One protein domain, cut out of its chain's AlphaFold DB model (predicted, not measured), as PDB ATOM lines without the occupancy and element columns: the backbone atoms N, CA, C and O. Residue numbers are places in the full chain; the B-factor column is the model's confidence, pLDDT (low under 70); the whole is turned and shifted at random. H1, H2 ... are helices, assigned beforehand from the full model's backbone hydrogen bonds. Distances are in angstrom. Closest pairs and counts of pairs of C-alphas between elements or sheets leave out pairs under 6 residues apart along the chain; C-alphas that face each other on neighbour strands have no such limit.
ATOM      1  N   ALA A  21     -44.970 -11.536 -26.347       53.91
ATOM      2  CA  ALA A  21     -45.173 -12.202 -25.056       53.91
ATOM      3  C   ALA A  21     -46.427 -13.100 -25.048       53.91
ATOM      4  O   ALA A  21     -46.386 -14.225 -24.547       53.91
ATOM      5  N   ALA A  22     -47.528 -12.647 -25.659       54.34
ATOM      6  CA  ALA A  22     -48.763 -13.428 -25.771       54.34
ATOM      7  C   ALA A  22     -48.631 -14.596 -26.771       54.34
ATOM      8  O   ALA A  22     -49.160 -15.686 -26.528       54.34
ATOM      9  N   GLY A  23     -47.882 -14.400 -27.862       57.47
ATOM     10  CA  GLY A  23     -47.518 -15.465 -28.799       57.47
ATOM     11  C   GLY A  23     -46.649 -16.547 -28.151       57.47
ATOM     12  O   GLY A  23     -46.971 -17.733 -28.252       57.47
ATOM     13  N   MET A  24     -45.610 -16.159 -27.397       59.09
ATOM     14  CA  MET A  24     -44.773 -17.101 -26.637       59.09
ATOM     15  C   MET A  24     -45.557 -17.841 -25.544       59.09
ATOM     16  O   MET A  24     -45.360 -19.041 -25.353       59.09
ATOM     17  N   ALA A  25     -46.505 -17.175 -24.877       62.34
ATOM     18  CA  ALA A  25     -47.377 -17.812 -23.892       62.34
ATOM     19  C   ALA A  25     -48.319 -18.861 -24.517       62.34
ATOM     20  O   ALA A  25     -48.603 -19.875 -23.884       62.34
ATOM     21  N   LYS A  26     -48.773 -18.673 -25.767       63.22
ATOM     22  CA  LYS A  26     -49.516 -19.708 -26.515       63.22
ATOM     23  C   LYS A  26     -48.626 -20.862 -26.979       63.22
ATOM     24  O   LYS A  26     -49.112 -21.982 -27.056       63.22
ATOM     25  N   LEU A  27     -47.347 -20.604 -27.251       66.25
ATOM     26  CA  LEU A  27     -46.353 -21.621 -27.605       66.25
ATOM     27  C   LEU A  27     -46.001 -22.527 -26.418       66.25
ATOM     28  O   LEU A  27     -46.018 -23.744 -26.576       66.25
ATOM     29  N   VAL A  28     -45.735 -21.949 -25.242       70.00
ATOM     30  CA  VAL A  28     -45.348 -22.658 -24.000       70.00
ATOM     31  C   VAL A  28     -46.561 -23.095 -23.163       70.00
ATOM     32  O   VAL A  28     -46.460 -23.950 -22.284       70.00
ATOM     33  N   GLY A  29     -47.732 -22.524 -23.437       68.38
ATOM     34  CA  GLY A  29     -48.960 -22.823 -22.715       68.38
ATOM     35  C   GLY A  29     -49.445 -24.268 -22.896       68.38
ATOM     36  O   GLY A  29     -49.068 -24.958 -23.841       68.38
ATOM     37  N   PRO A  30     -50.361 -24.733 -22.033       65.19
ATOM     38  CA  PRO A  30     -50.815 -26.129 -21.982       65.19
ATOM     39  C   PRO A  30     -51.549 -26.635 -23.239       65.19
ATOM     40  O   PRO A  30     -51.816 -27.829 -23.345       65.19
ATOM     41  N   ARG A  31     -51.886 -25.750 -24.186       67.25
ATOM     42  CA  ARG A  31     -52.458 -26.083 -25.507       67.25
ATOM     43  C   ARG A  31     -51.545 -25.670 -26.671       67.25
ATOM     44  O   ARG A  31     -52.000 -25.570 -27.805       67.25
ATOM     45  N   GLY A  32     -50.283 -25.379 -26.371       82.88
ATOM     46  CA  GLY A  32     -49.278 -24.960 -27.333       82.88
ATOM     47  C   GLY A  32     -48.512 -26.129 -27.953       82.88
ATOM     48  O   GLY A  32     -48.420 -27.202 -27.351       82.88
ATOM     49  N   PRO A  33     -47.894 -25.923 -29.127       76.62
ATOM     50  CA  PRO A  33     -47.078 -26.933 -29.800       76.62
ATOM     51  C   PRO A  33     -45.841 -27.368 -28.993       76.62
ATOM     52  O   PRO A  33     -45.296 -28.436 -29.255       76.62
ATOM     53  N   SER A  34     -45.419 -26.617 -27.966       82.06
ATOM     54  CA  SER A  34     -44.315 -27.041 -27.085       82.06
ATOM     55  C   SER A  34     -44.603 -28.359 -26.357       82.06
ATOM     56  O   SER A  34     -43.691 -29.155 -26.147       82.06
ATOM     57  N   ARG A  35     -45.875 -28.649 -26.041       81.75
ATOM     58  CA  ARG A  35     -46.291 -29.911 -25.413       81.75
ATOM     59  C   ARG A  35     -45.951 -31.111 -26.292       81.75
ATOM     60  O   ARG A  35     -45.585 -32.148 -25.760       81.75
ATOM     61  N   PHE A  36     -46.034 -30.954 -27.612       80.69
ATOM     62  CA  PHE A  36     -45.683 -32.004 -28.562       80.69
ATOM     63  C   PHE A  36     -44.179 -32.280 -28.562       80.69
ATOM     64  O   PHE A  36     -43.783 -33.437 -28.547       80.69
ATOM     65  N   ILE A  37     -43.346 -31.236 -28.479       83.75
ATOM     66  CA  ILE A  37     -41.888 -31.385 -28.345       83.75
ATOM     67  C   ILE A  37     -41.550 -32.113 -27.039       83.75
ATOM     68  O   ILE A  37     -40.755 -33.046 -27.047       83.75
ATOM     69  N   VAL A  38     -42.194 -31.735 -25.929       81.44
ATOM     70  CA  VAL A  38     -41.999 -32.396 -24.629       81.44
ATOM     71  C   VAL A  38     -42.487 -33.844 -24.667       81.44
ATOM     72  O   VAL A  38     -41.801 -34.724 -24.169       81.44
ATOM     73  N   GLN A  39     -43.632 -34.114 -25.294       81.00
ATOM     74  CA  GLN A  39     -44.188 -35.460 -25.408       81.00
ATOM     75  C   GLN A  39     -43.358 -36.354 -26.333       81.00
ATOM     76  O   GLN A  39     -43.223 -37.540 -26.053       81.00
ATOM     77  N   LEU A  40     -42.784 -35.800 -27.402       82.50
ATOM     78  CA  LEU A  40     -41.829 -36.496 -28.260       82.50
ATOM     79  C   LEU A  40     -40.550 -36.810 -27.499       82.50
ATOM     80  O   LEU A  40     -40.167 -37.970 -27.457       82.50
ATOM     81  N   ALA A  41     -39.941 -35.815 -26.853       81.75
ATOM     82  CA  ALA A  41     -38.736 -36.010 -26.049       81.75
ATOM     83  C   ALA A  41     -38.962 -37.048 -24.942       81.75
ATOM     84  O   ALA A  41     -38.115 -37.901 -24.676       81.75
ATOM     85  N   GLU A  42     -40.138 -37.010 -24.320       82.19
ATOM     86  CA  GLU A  42     -40.531 -37.972 -23.307       82.19
ATOM     87  C   GLU A  42     -40.776 -39.370 -23.904       82.19
ATOM     88  O   GLU A  42     -40.344 -40.361 -23.320       82.19
ATOM     89  N   ALA A  43     -41.404 -39.479 -25.079       82.88
ATOM     90  CA  ALA A  43     -41.634 -40.751 -25.764       82.88
ATOM     91  C   ALA A  43     -40.331 -41.393 -26.263       82.88
ATOM     92  O   ALA A  43     -40.178 -42.607 -26.154       82.88
ATOM     93  N   THR A  44     -39.390 -40.592 -26.759       84.88
ATOM     94  CA  THR A  44     -38.073 -41.041 -27.233       84.88
ATOM     95  C   THR A  44     -37.032 -41.115 -26.120       84.88
ATOM     96  O   THR A  44     -35.868 -41.372 -26.404       84.88
ATOM     97  N   SER A  45     -37.411 -40.877 -24.860       86.25
ATOM     98  CA  SER A  45     -36.498 -41.041 -23.726       86.25
ATOM     99  C   SER A  45     -36.003 -42.487 -23.662       86.25
ATOM    100  O   SER A  45     -36.818 -43.405 -23.752       86.25
ATOM    101  N   SER A  46     -34.697 -42.691 -23.460       81.25
ATOM    102  CA  SER A  46     -34.049 -44.019 -23.472       81.25
ATOM    103  C   SER A  46     -34.658 -45.031 -22.499       81.25
ATOM    104  O   SER A  46     -34.606 -46.229 -22.737       81.25
ATOM    105  N   ASP A  47     -35.311 -44.572 -21.430       82.62
ATOM    106  CA  ASP A  47     -35.954 -45.451 -20.444       82.62
ATOM    107  C   ASP A  47     -37.342 -45.965 -20.889       82.62
ATOM    108  O   ASP A  47     -37.975 -46.776 -20.214       82.62
ATOM    109  N   ARG A  48     -37.843 -45.515 -22.047       85.81
ATOM    110  CA  ARG A  48     -39.140 -45.912 -22.612       85.81
ATOM    111  C   ARG A  48     -38.991 -46.846 -23.812       85.81
ATOM    112  O   ARG A  48     -37.967 -46.818 -24.483       85.81
ATOM    113  N   PRO A  49     -40.036 -47.623 -24.165       85.00
ATOM    114  CA  PRO A  49     -39.948 -48.609 -25.243       85.00
ATOM    115  C   PRO A  49     -39.485 -48.038 -26.590       85.00
ATOM    116  O   PRO A  49     -38.762 -48.715 -27.314       85.00
ATOM    117  N   ALA A  50     -39.883 -46.807 -26.930       84.38
ATOM    118  CA  ALA A  50     -39.449 -46.164 -28.168       84.38
ATOM    119  C   ALA A  50     -37.995 -45.673 -28.091       84.38
ATOM    120  O   ALA A  50     -37.259 -45.882 -29.047       84.38
ATOM    121  N   GLY A  51     -37.549 -45.121 -26.957       86.00
ATOM    122  CA  GLY A  51     -36.130 -44.822 -26.736       86.00
ATOM    123  C   GLY A  51     -35.257 -46.077 -26.776       86.00
ATOM    124  O   GLY A  51     -34.298 -46.110 -27.524       86.00
ATOM    125  N   GLN A  52     -35.664 -47.163 -26.113       87.31
ATOM    126  CA  GLN A  52     -34.958 -48.455 -26.164       87.31
ATOM    127  C   GLN A  52     -34.955 -49.088 -27.565       87.31
ATOM    128  O   GLN A  52     -34.058 -49.853 -27.917       87.31
ATOM    129  N   ALA A  53     -35.991 -48.844 -28.374       86.25
ATOM    130  CA  ALA A  53     -36.008 -49.280 -29.767       86.25
ATOM    131  C   ALA A  53     -35.011 -48.475 -30.605       86.25
ATOM    132  O   ALA A  53     -34.286 -49.066 -31.397       86.25
ATOM    133  N   ILE A  54     -34.950 -47.160 -30.391       86.38
ATOM    134  CA  ILE A  54     -33.978 -46.272 -31.028       86.38
ATOM    135  C   ILE A  54     -32.557 -46.661 -30.600       86.38
ATOM    136  O   ILE A  54     -31.727 -46.901 -31.468       86.38
ATOM    137  N   ASP A  55     -32.300 -46.847 -29.305       86.94
ATOM    138  CA  ASP A  55     -30.992 -47.249 -28.779       86.94
ATOM    139  C   ASP A  55     -30.514 -48.562 -29.421       86.94
ATOM    140  O   ASP A  55     -29.418 -48.605 -29.967       86.94
ATOM    141  N   ARG A  56     -31.370 -49.593 -29.512       83.31
ATOM    142  CA  ARG A  56     -31.041 -50.854 -30.211       83.31
ATOM    143  C   ARG A  56     -30.810 -50.706 -31.714       83.31
ATOM    144  O   ARG A  56     -30.139 -51.530 -32.326       83.31
ATOM    145  N   MET A  57     -31.419 -49.706 -32.347       86.06
ATOM    146  CA  MET A  57     -31.171 -49.420 -33.758       86.06
ATOM    147  C   MET A  57     -29.842 -48.683 -33.968       86.06
ATOM    148  O   MET A  57     -29.269 -48.840 -35.047       86.06
ATOM    149  N   LEU A  58     -29.393 -47.904 -32.971       86.56
ATOM    150  CA  LEU A  58     -28.132 -47.148 -32.937       86.56
ATOM    151  C   LEU A  58     -26.944 -47.939 -32.354       86.56
ATOM    152  O   LEU A  58     -25.818 -47.456 -32.440       86.56
ATOM    153  N   GLU A  59     -27.175 -49.106 -31.751       87.62
ATOM    154  CA  GLU A  59     -26.113 -50.039 -31.349       87.62
ATOM    155  C   GLU A  59     -25.186 -50.380 -32.537       87.62
ATOM    156  O   GLU A  59     -25.610 -50.345 -33.696       87.62
ATOM    157  N   GLU A  60     -23.923 -50.719 -32.248       80.19
ATOM    158  CA  GLU A  60     -22.952 -51.164 -33.266       80.19
ATOM    159  C   GLU A  60     -23.513 -52.353 -34.068       80.19
ATOM    160  O   GLU A  60     -24.118 -53.266 -33.501       80.19
ATOM    161  N   ASP A  61     -23.350 -52.328 -35.399       77.50
ATOM    162  CA  ASP A  61     -23.961 -53.283 -36.346       77.50
ATOM    163  C   ASP A  61     -25.509 -53.298 -36.357       77.50
ATOM    164  O   ASP A  61     -26.144 -54.194 -36.952       77.50
ATOM    165  N   GLY A  62     -26.123 -52.286 -35.737       84.62
ATOM    166  CA  GLY A  62     -27.556 -52.050 -35.685       84.62
ATOM    167  C   GLY A  62     -28.181 -51.803 -37.058       84.62
ATOM    168  O   GLY A  62     -27.526 -51.658 -38.094       84.62
ATOM    169  N   GLN A  63     -29.513 -51.766 -37.093       86.38
ATOM    170  CA  GLN A  63     -30.248 -51.578 -38.348       86.38
ATOM    171  C   GLN A  63     -29.925 -50.236 -39.009       86.38
ATOM    172  O   GLN A  63     -29.824 -50.183 -40.234       86.38
ATOM    173  N   LEU A  64     -29.744 -49.169 -38.220       87.12
ATOM    174  CA  LEU A  64     -29.370 -47.863 -38.765       87.12
ATOM    175  C   LEU A  64     -27.945 -47.874 -39.297       87.12
ATOM    176  O   LEU A  64     -27.719 -47.328 -40.372       87.12
ATOM    177  N   ASP A  65     -27.031 -48.552 -38.609       86.38
ATOM    178  CA  ASP A  65     -25.633 -48.654 -39.019       86.38
ATOM    179  C   ASP A  65     -25.515 -49.341 -40.390       86.38
ATOM    180  O   ASP A  65     -24.842 -48.853 -41.289       86.38
ATOM    181  N   ARG A  66     -26.305 -50.395 -40.645       83.94
ATOM    182  CA  ARG A  66     -26.379 -51.055 -41.968       83.94
ATOM    183  C   ARG A  66     -27.022 -50.200 -43.057       83.94
ATOM    184  O   ARG A  66     -26.702 -50.353 -44.233       83.94
ATOM    185  N   ILE A  67     -27.986 -49.362 -42.683       88.44
ATOM    186  CA  ILE A  67     -28.699 -48.479 -43.612       88.44
ATOM    187  C   ILE A  67     -27.812 -47.284 -44.004       88.44
ATOM    188  O   ILE A  67     -27.840 -46.876 -45.168       88.44
ATOM    189  N   MET A  68     -27.031 -46.764 -43.052       88.31
ATOM    190  CA  MET A  68     -26.060 -45.675 -43.230       88.31
ATOM    191  C   MET A  68     -24.662 -46.155 -43.632       88.31
ATOM    192  O   MET A  68     -23.796 -45.329 -43.909       88.31
ATOM    193  N   ALA A  69     -24.427 -47.469 -43.663       88.88
ATOM    194  CA  ALA A  69     -23.155 -48.029 -44.085       88.88
ATOM    195  C   ALA A  69     -22.789 -47.528 -45.495       88.88
ATOM    196  O   ALA A  69     -23.674 -47.426 -46.352       88.88
ATOM    197  N   PRO A  70     -21.496 -47.280 -45.775       86.25
ATOM    198  CA  PRO A  70     -21.047 -46.850 -47.093       86.25
ATOM    199  C   PRO A  70     -21.505 -47.804 -48.207       86.25
ATOM    200  O   PRO A  70     -21.317 -49.020 -48.124       86.25
ATOM    201  N   GLY A  71     -22.106 -47.259 -49.263       85.06
ATOM    202  CA  GLY A  71     -22.717 -48.026 -50.357       85.06
ATOM    203  C   GLY A  71     -24.074 -48.657 -50.012       85.06
ATOM    204  O   GLY A  71     -24.605 -49.463 -50.793       85.06
ATOM    205  N   GLY A  72     -24.632 -48.301 -48.853       88.56
ATOM    206  CA  GLY A  72     -25.918 -48.748 -48.350       88.56
ATOM    207  C   GLY A  72     -27.120 -48.172 -49.111       88.56
ATOM    208  O   GLY A  72     -26.982 -47.449 -50.102       88.56
ATOM    209  N   PRO A  73     -28.345 -48.508 -48.678       90.38
ATOM    210  CA  PRO A  73     -29.571 -48.040 -49.319       90.38
ATOM    211  C   PRO A  73     -29.689 -46.513 -49.348       90.38
ATOM    212  O   PRO A  73     -30.125 -45.969 -50.361       90.38
ATOM    213  N   ILE A  74     -29.279 -45.830 -48.271       91.75
ATOM    214  CA  ILE A  74     -29.319 -44.363 -48.184       91.75
ATOM    215  C   ILE A  74     -28.391 -43.749 -49.224       91.75
ATOM    216  O   ILE A  74     -28.850 -42.919 -50.005       91.75
ATOM    217  N   ASP A  75     -27.154 -44.234 -49.329       89.94
ATOM    218  CA  ASP A  75     -26.212 -43.768 -50.349       89.94
ATOM    219  C   ASP A  75     -26.775 -43.924 -51.763       89.94
ATOM    220  O   ASP A  75     -26.586 -43.047 -52.588       89.94
ATOM    221  N   ARG A  76     -27.529 -44.990 -52.066       88.25
ATOM    222  CA  ARG A  76     -28.160 -45.161 -53.393       88.25
ATOM    223  C   ARG A  76     -29.345 -44.233 -53.634       88.25
ATOM    224  O   ARG A  76     -29.627 -43.885 -54.779       88.25
ATOM    225  N   ILE A  77     -30.083 -43.894 -52.580       92.19
ATOM    226  CA  ILE A  77     -31.212 -42.966 -52.666       92.19
ATOM    227  C   ILE A  77     -30.691 -41.542 -52.882       92.19
ATOM    228  O   ILE A  77     -31.255 -40.842 -53.720       92.19
ATOM    229  N   LEU A  78     -29.632 -41.156 -52.158       91.12
ATOM    230  CA  LEU A  78     -29.007 -39.828 -52.189       91.12
ATOM    231  C   LEU A  78     -27.909 -39.680 -53.256       91.12
ATOM    232  O   LEU A  78     -27.431 -38.571 -53.470       91.12
ATOM    233  N   ALA A  79     -27.478 -40.770 -53.893       91.25
ATOM    234  CA  ALA A  79     -26.519 -40.715 -54.988       91.25
ATOM    235  C   ALA A  79     -27.043 -39.844 -56.132       91.25
ATOM    236  O   ALA A  79     -28.246 -39.777 -56.380       91.25
ATOM    237  N   GLU A  80     -26.110 -39.259 -56.875       87.56
ATOM    238  CA  GLU A  80     -26.415 -38.427 -58.033       87.56
ATOM    239  C   GLU A  80     -27.152 -39.237 -59.117       87.56
ATOM    240  O   GLU A  80     -26.727 -40.327 -59.515       87.56
ATOM    241  N   GLY A  81     -28.312 -38.738 -59.554       85.06
ATOM    242  CA  GLY A  81     -29.243 -39.456 -60.435       85.06
ATOM    243  C   GLY A  81     -30.009 -40.608 -59.758       85.06
ATOM    244  O   GLY A  81     -30.655 -41.423 -60.441       85.06
ATOM    245  N   GLY A  82     -29.923 -40.686 -58.428       88.94
ATOM    246  CA  GLY A  82     -30.588 -41.650 -57.562       88.94
ATOM    247  C   GLY A  82     -32.097 -41.443 -57.463       88.94
ATOM    248  O   GLY A  82     -32.719 -40.697 -58.221       88.94
ATOM    249  N   ILE A  83     -32.723 -42.164 -56.533       91.12
ATOM    250  CA  ILE A  83     -34.183 -42.122 -56.366       91.12
ATOM    251  C   ILE A  83     -34.620 -40.728 -55.915       91.12
ATOM    252  O   ILE A  83     -35.592 -40.203 -56.452       91.12
ATOM    253  N   LEU A  84     -33.895 -40.125 -54.968       91.25
ATOM    254  CA  LEU A  84     -34.233 -38.803 -54.453       91.25
ATOM    255  C   LEU A  84     -34.131 -37.743 -55.551       91.25
ATOM    256  O   LEU A  84     -35.080 -36.992 -55.748       91.25
ATOM    257  N   ASP A  85     -33.052 -37.766 -56.333       89.56
ATOM    258  CA  ASP A  85     -32.865 -36.845 -57.456       89.56
ATOM    259  C   ASP A  85     -33.973 -36.960 -58.502       89.56
ATOM    260  O   ASP A  85     -34.411 -35.953 -59.031       89.56
ATOM    261  N   ARG A  86     -34.487 -38.161 -58.795       86.38
ATOM    262  CA  ARG A  86     -35.604 -38.330 -59.748       86.38
ATOM    263  C   ARG A  86     -36.942 -37.861 -59.191       86.38
ATOM    264  O   ARG A  86     -37.818 -37.463 -59.958       86.38
ATOM    265  N   LEU A  87     -37.125 -37.968 -57.878       88.75
ATOM    266  CA  LEU A  87     -38.318 -37.461 -57.209       88.75
ATOM    267  C   LEU A  87     -38.319 -35.931 -57.204       88.75
ATOM    268  O   LEU A  87     -39.356 -35.353 -57.509       88.75
ATOM    269  N   LEU A  88     -37.173 -35.315 -56.890       89.00
ATOM    270  CA  LEU A  88     -36.976 -33.861 -56.795       89.00
ATOM    271  C   LEU A  88     -36.543 -33.205 -58.117       89.00
ATOM    272  O   LEU A  88     -36.339 -31.993 -58.155       89.00
ATOM    273  N   ALA A  89     -36.363 -33.988 -59.180       89.31
ATOM    274  CA  ALA A  89     -36.072 -33.464 -60.504       89.31
ATOM    275  C   ALA A  89     -37.172 -32.491 -60.932       89.31
ATOM    276  O   ALA A  89     -38.333 -32.650 -60.564       89.31
ATOM    277  N   GLU A  90     -36.804 -31.522 -61.761       83.12
ATOM    278  CA  GLU A  90     -37.751 -30.577 -62.343       83.12
ATOM    279  C   GLU A  90     -38.792 -31.337 -63.187       83.12
ATOM    280  O   GLU A  90     -38.425 -32.091 -64.093       83.12
ATOM    281  N   HIS A  91     -40.083 -31.159 -62.885       80.06
ATOM    282  CA  HIS A  91     -41.194 -31.962 -63.432       80.06
ATOM    283  C   HIS A  91     -41.122 -33.460 -63.066       80.06
ATOM    284  O   HIS A  91     -41.673 -34.324 -63.763       80.06
ATOM    285  N   GLY A  92     -40.427 -33.775 -61.974       84.19
ATOM    286  CA  GLY A  92     -40.300 -35.107 -61.406       84.19
ATOM    287  C   GLY A  92     -41.613 -35.624 -60.823       84.19
ATOM    288  O   GLY A  92     -42.668 -34.995 -60.894       84.19
ATOM    289  N   LEU A  93     -41.561 -36.813 -60.222       84.25
ATOM    290  CA  LEU A  93     -42.759 -37.436 -59.648       84.25
ATOM    291  C   LEU A  93     -43.347 -36.608 -58.501       84.25
ATOM    292  O   LEU A  93     -44.563 -36.593 -58.335       84.25
ATOM    293  N   LEU A  94     -42.502 -35.936 -57.713       87.12
ATOM    294  CA  LEU A  94     -42.978 -35.096 -56.619       87.12
ATOM    295  C   LEU A  94     -43.718 -33.870 -57.160       87.12
ATOM    296  O   LEU A  94     -44.816 -33.579 -56.691       87.12
ATOM    297  N   ASP A  95     -43.167 -33.234 -58.192       84.44
ATOM    298  CA  ASP A  95     -43.823 -32.128 -58.883       84.44
ATOM    299  C   ASP A  95     -45.158 -32.589 -59.475       84.44
ATOM    300  O   ASP A  95     -46.166 -31.973 -59.198       84.44
ATOM    301  N   GLN A  96     -45.242 -33.728 -60.164       82.31
ATOM    302  CA  GLN A  96     -46.518 -34.228 -60.721       82.31
ATOM    303  C   GLN A  96     -47.599 -34.528 -59.668       82.31
ATOM    304  O   GLN A  96     -48.798 -34.500 -59.959       82.31
ATOM    305  N   VAL A  97     -47.188 -34.884 -58.451       84.75
ATOM    306  CA  VAL A  97     -48.115 -35.116 -57.339       84.75
ATOM    307  C   VAL A  97     -48.589 -33.794 -56.738       84.75
ATOM    308  O   VAL A  97     -49.760 -33.703 -56.374       84.75
ATOM    309  N   LEU A  98     -47.700 -32.802 -56.637       84.12
ATOM    310  CA  LEU A  98     -47.951 -31.509 -55.990       84.12
ATOM    311  C   LEU A  98     -48.409 -30.398 -56.949       84.12
ATOM    312  O   LEU A  98     -48.853 -29.353 -56.478       84.12
ATOM    313  N   ASP A  99     -48.267 -30.596 -58.256       87.31
ATOM    314  CA  ASP A  99     -48.646 -29.632 -59.282       87.31
ATOM    315  C   ASP A  99     -50.164 -29.440 -59.310       87.31
ATOM    316  O   ASP A  99     -50.943 -30.325 -58.937       87.31
ATOM    317  N   ALA A 100     -50.583 -28.265 -59.770       72.06
ATOM    318  CA  ALA A 100     -51.986 -27.890 -59.835       72.06
ATOM    319  C   ALA A 100     -52.737 -28.784 -60.838       72.06
ATOM    320  O   ALA A 100     -52.402 -28.846 -62.021       72.06
ATOM    321  N   GLY A 101     -53.780 -29.474 -60.372       74.75
ATOM    322  CA  GLY A 101     -54.494 -30.504 -61.137       74.75
ATOM    323  C   GLY A 101     -53.792 -31.871 -61.161       74.75
ATOM    324  O   GLY A 101     -54.214 -32.775 -61.893       74.75
TER     325      GLY A 101
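Overview. This is residues 21 to 101 of the 180 residues of an uncharacterized protein of Antrihabitans stalactiti (UniProt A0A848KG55). Seven short helices are strung end to end into an open, flat horseshoe, with H3 and H4 at its crown, H1 and H2 making one limb and H5, H6 and H7 the other. The middle is empty: even the nearest helix centre, that of H4, is 14.6 A from the mean of the C-alphas, and the two limbs are apart. The printed part has 81 residues, with seven named helices in the order H1 to H7 and no named strand, and its class is all helix. It is extended, with a radius of gyration of the C-alphas of 19.5 A, and its spans are 46 by 44 by 20 A.

Along the chain. Start with the two longest helices, of 10 residues each. Find C-alpha 34 at (-44.315, -27.041, -27.085); from there H2, residues 34 to 43, runs 14.0 A to C-alpha 43. H3, residues 49 to 58, covers 14.2 A. Look before H2 for H1, residues 21 to 28, which begins at C-alpha 21 at (-45.173, -12.202, -25.056) and is 10.5 A long. After H3 come four helices of six residues, each 8.7 A long: H4, residues 63 to 68; H5, residues 73 to 78; H6, residues 83 to 88; and H7, residues 93 to 98, which ends at C-alpha 98 at (-47.951, -31.509, -55.990).

Arrangement. Begin at H2 and H3, which are close but not clearly touching. Their closest C-alphas, of Ala 43 and Ala 50, are 6.3 A apart, and their lines are only just about perpendicular, at 70.1 degrees. H1 and H2 only just touch, with 3 pairs of C-alphas within 8 A, and only at the corner; the closest are Val 28 and Ser 34 at 5.5 A. They run the same way at a shallow tilt of 21 degrees. Beyond H3, each helix and the next touch only at the corner by their link and run the same way. For H3 and H4 the closest C-alphas are those of Met 57 and Gln 63, 5.2 A, at a steep tilt of 47 degrees. For H4 and H5 they are Ile 67 and Pro 73, 5.8 A, at 36 degrees, only just steep. For H5 and H6 they are Ile 77 and Ile 83, 4.8 A, at a shallow tilt of 30 degrees. For H6 and H7 they are Leu 87 and Leu 93, 5.1 A, at 38 degrees, only just steep. H1 and H7 are apart, and so are H2 and H6. In H1, H2, H3, H4, H5, H6 and H7 every O i to N i+4 pair is within hydrogen-bond range.

Size, cuts and confidence. The two C-alphas farthest apart, of Ala 22 and Gly 71, are 49.8 A from each other. The printed part has no cut, and its six links between helices are tight. The mean pLDDT of the printed part is 82.2; look for values under 70 at residues 21 to 27 and 29 to 31.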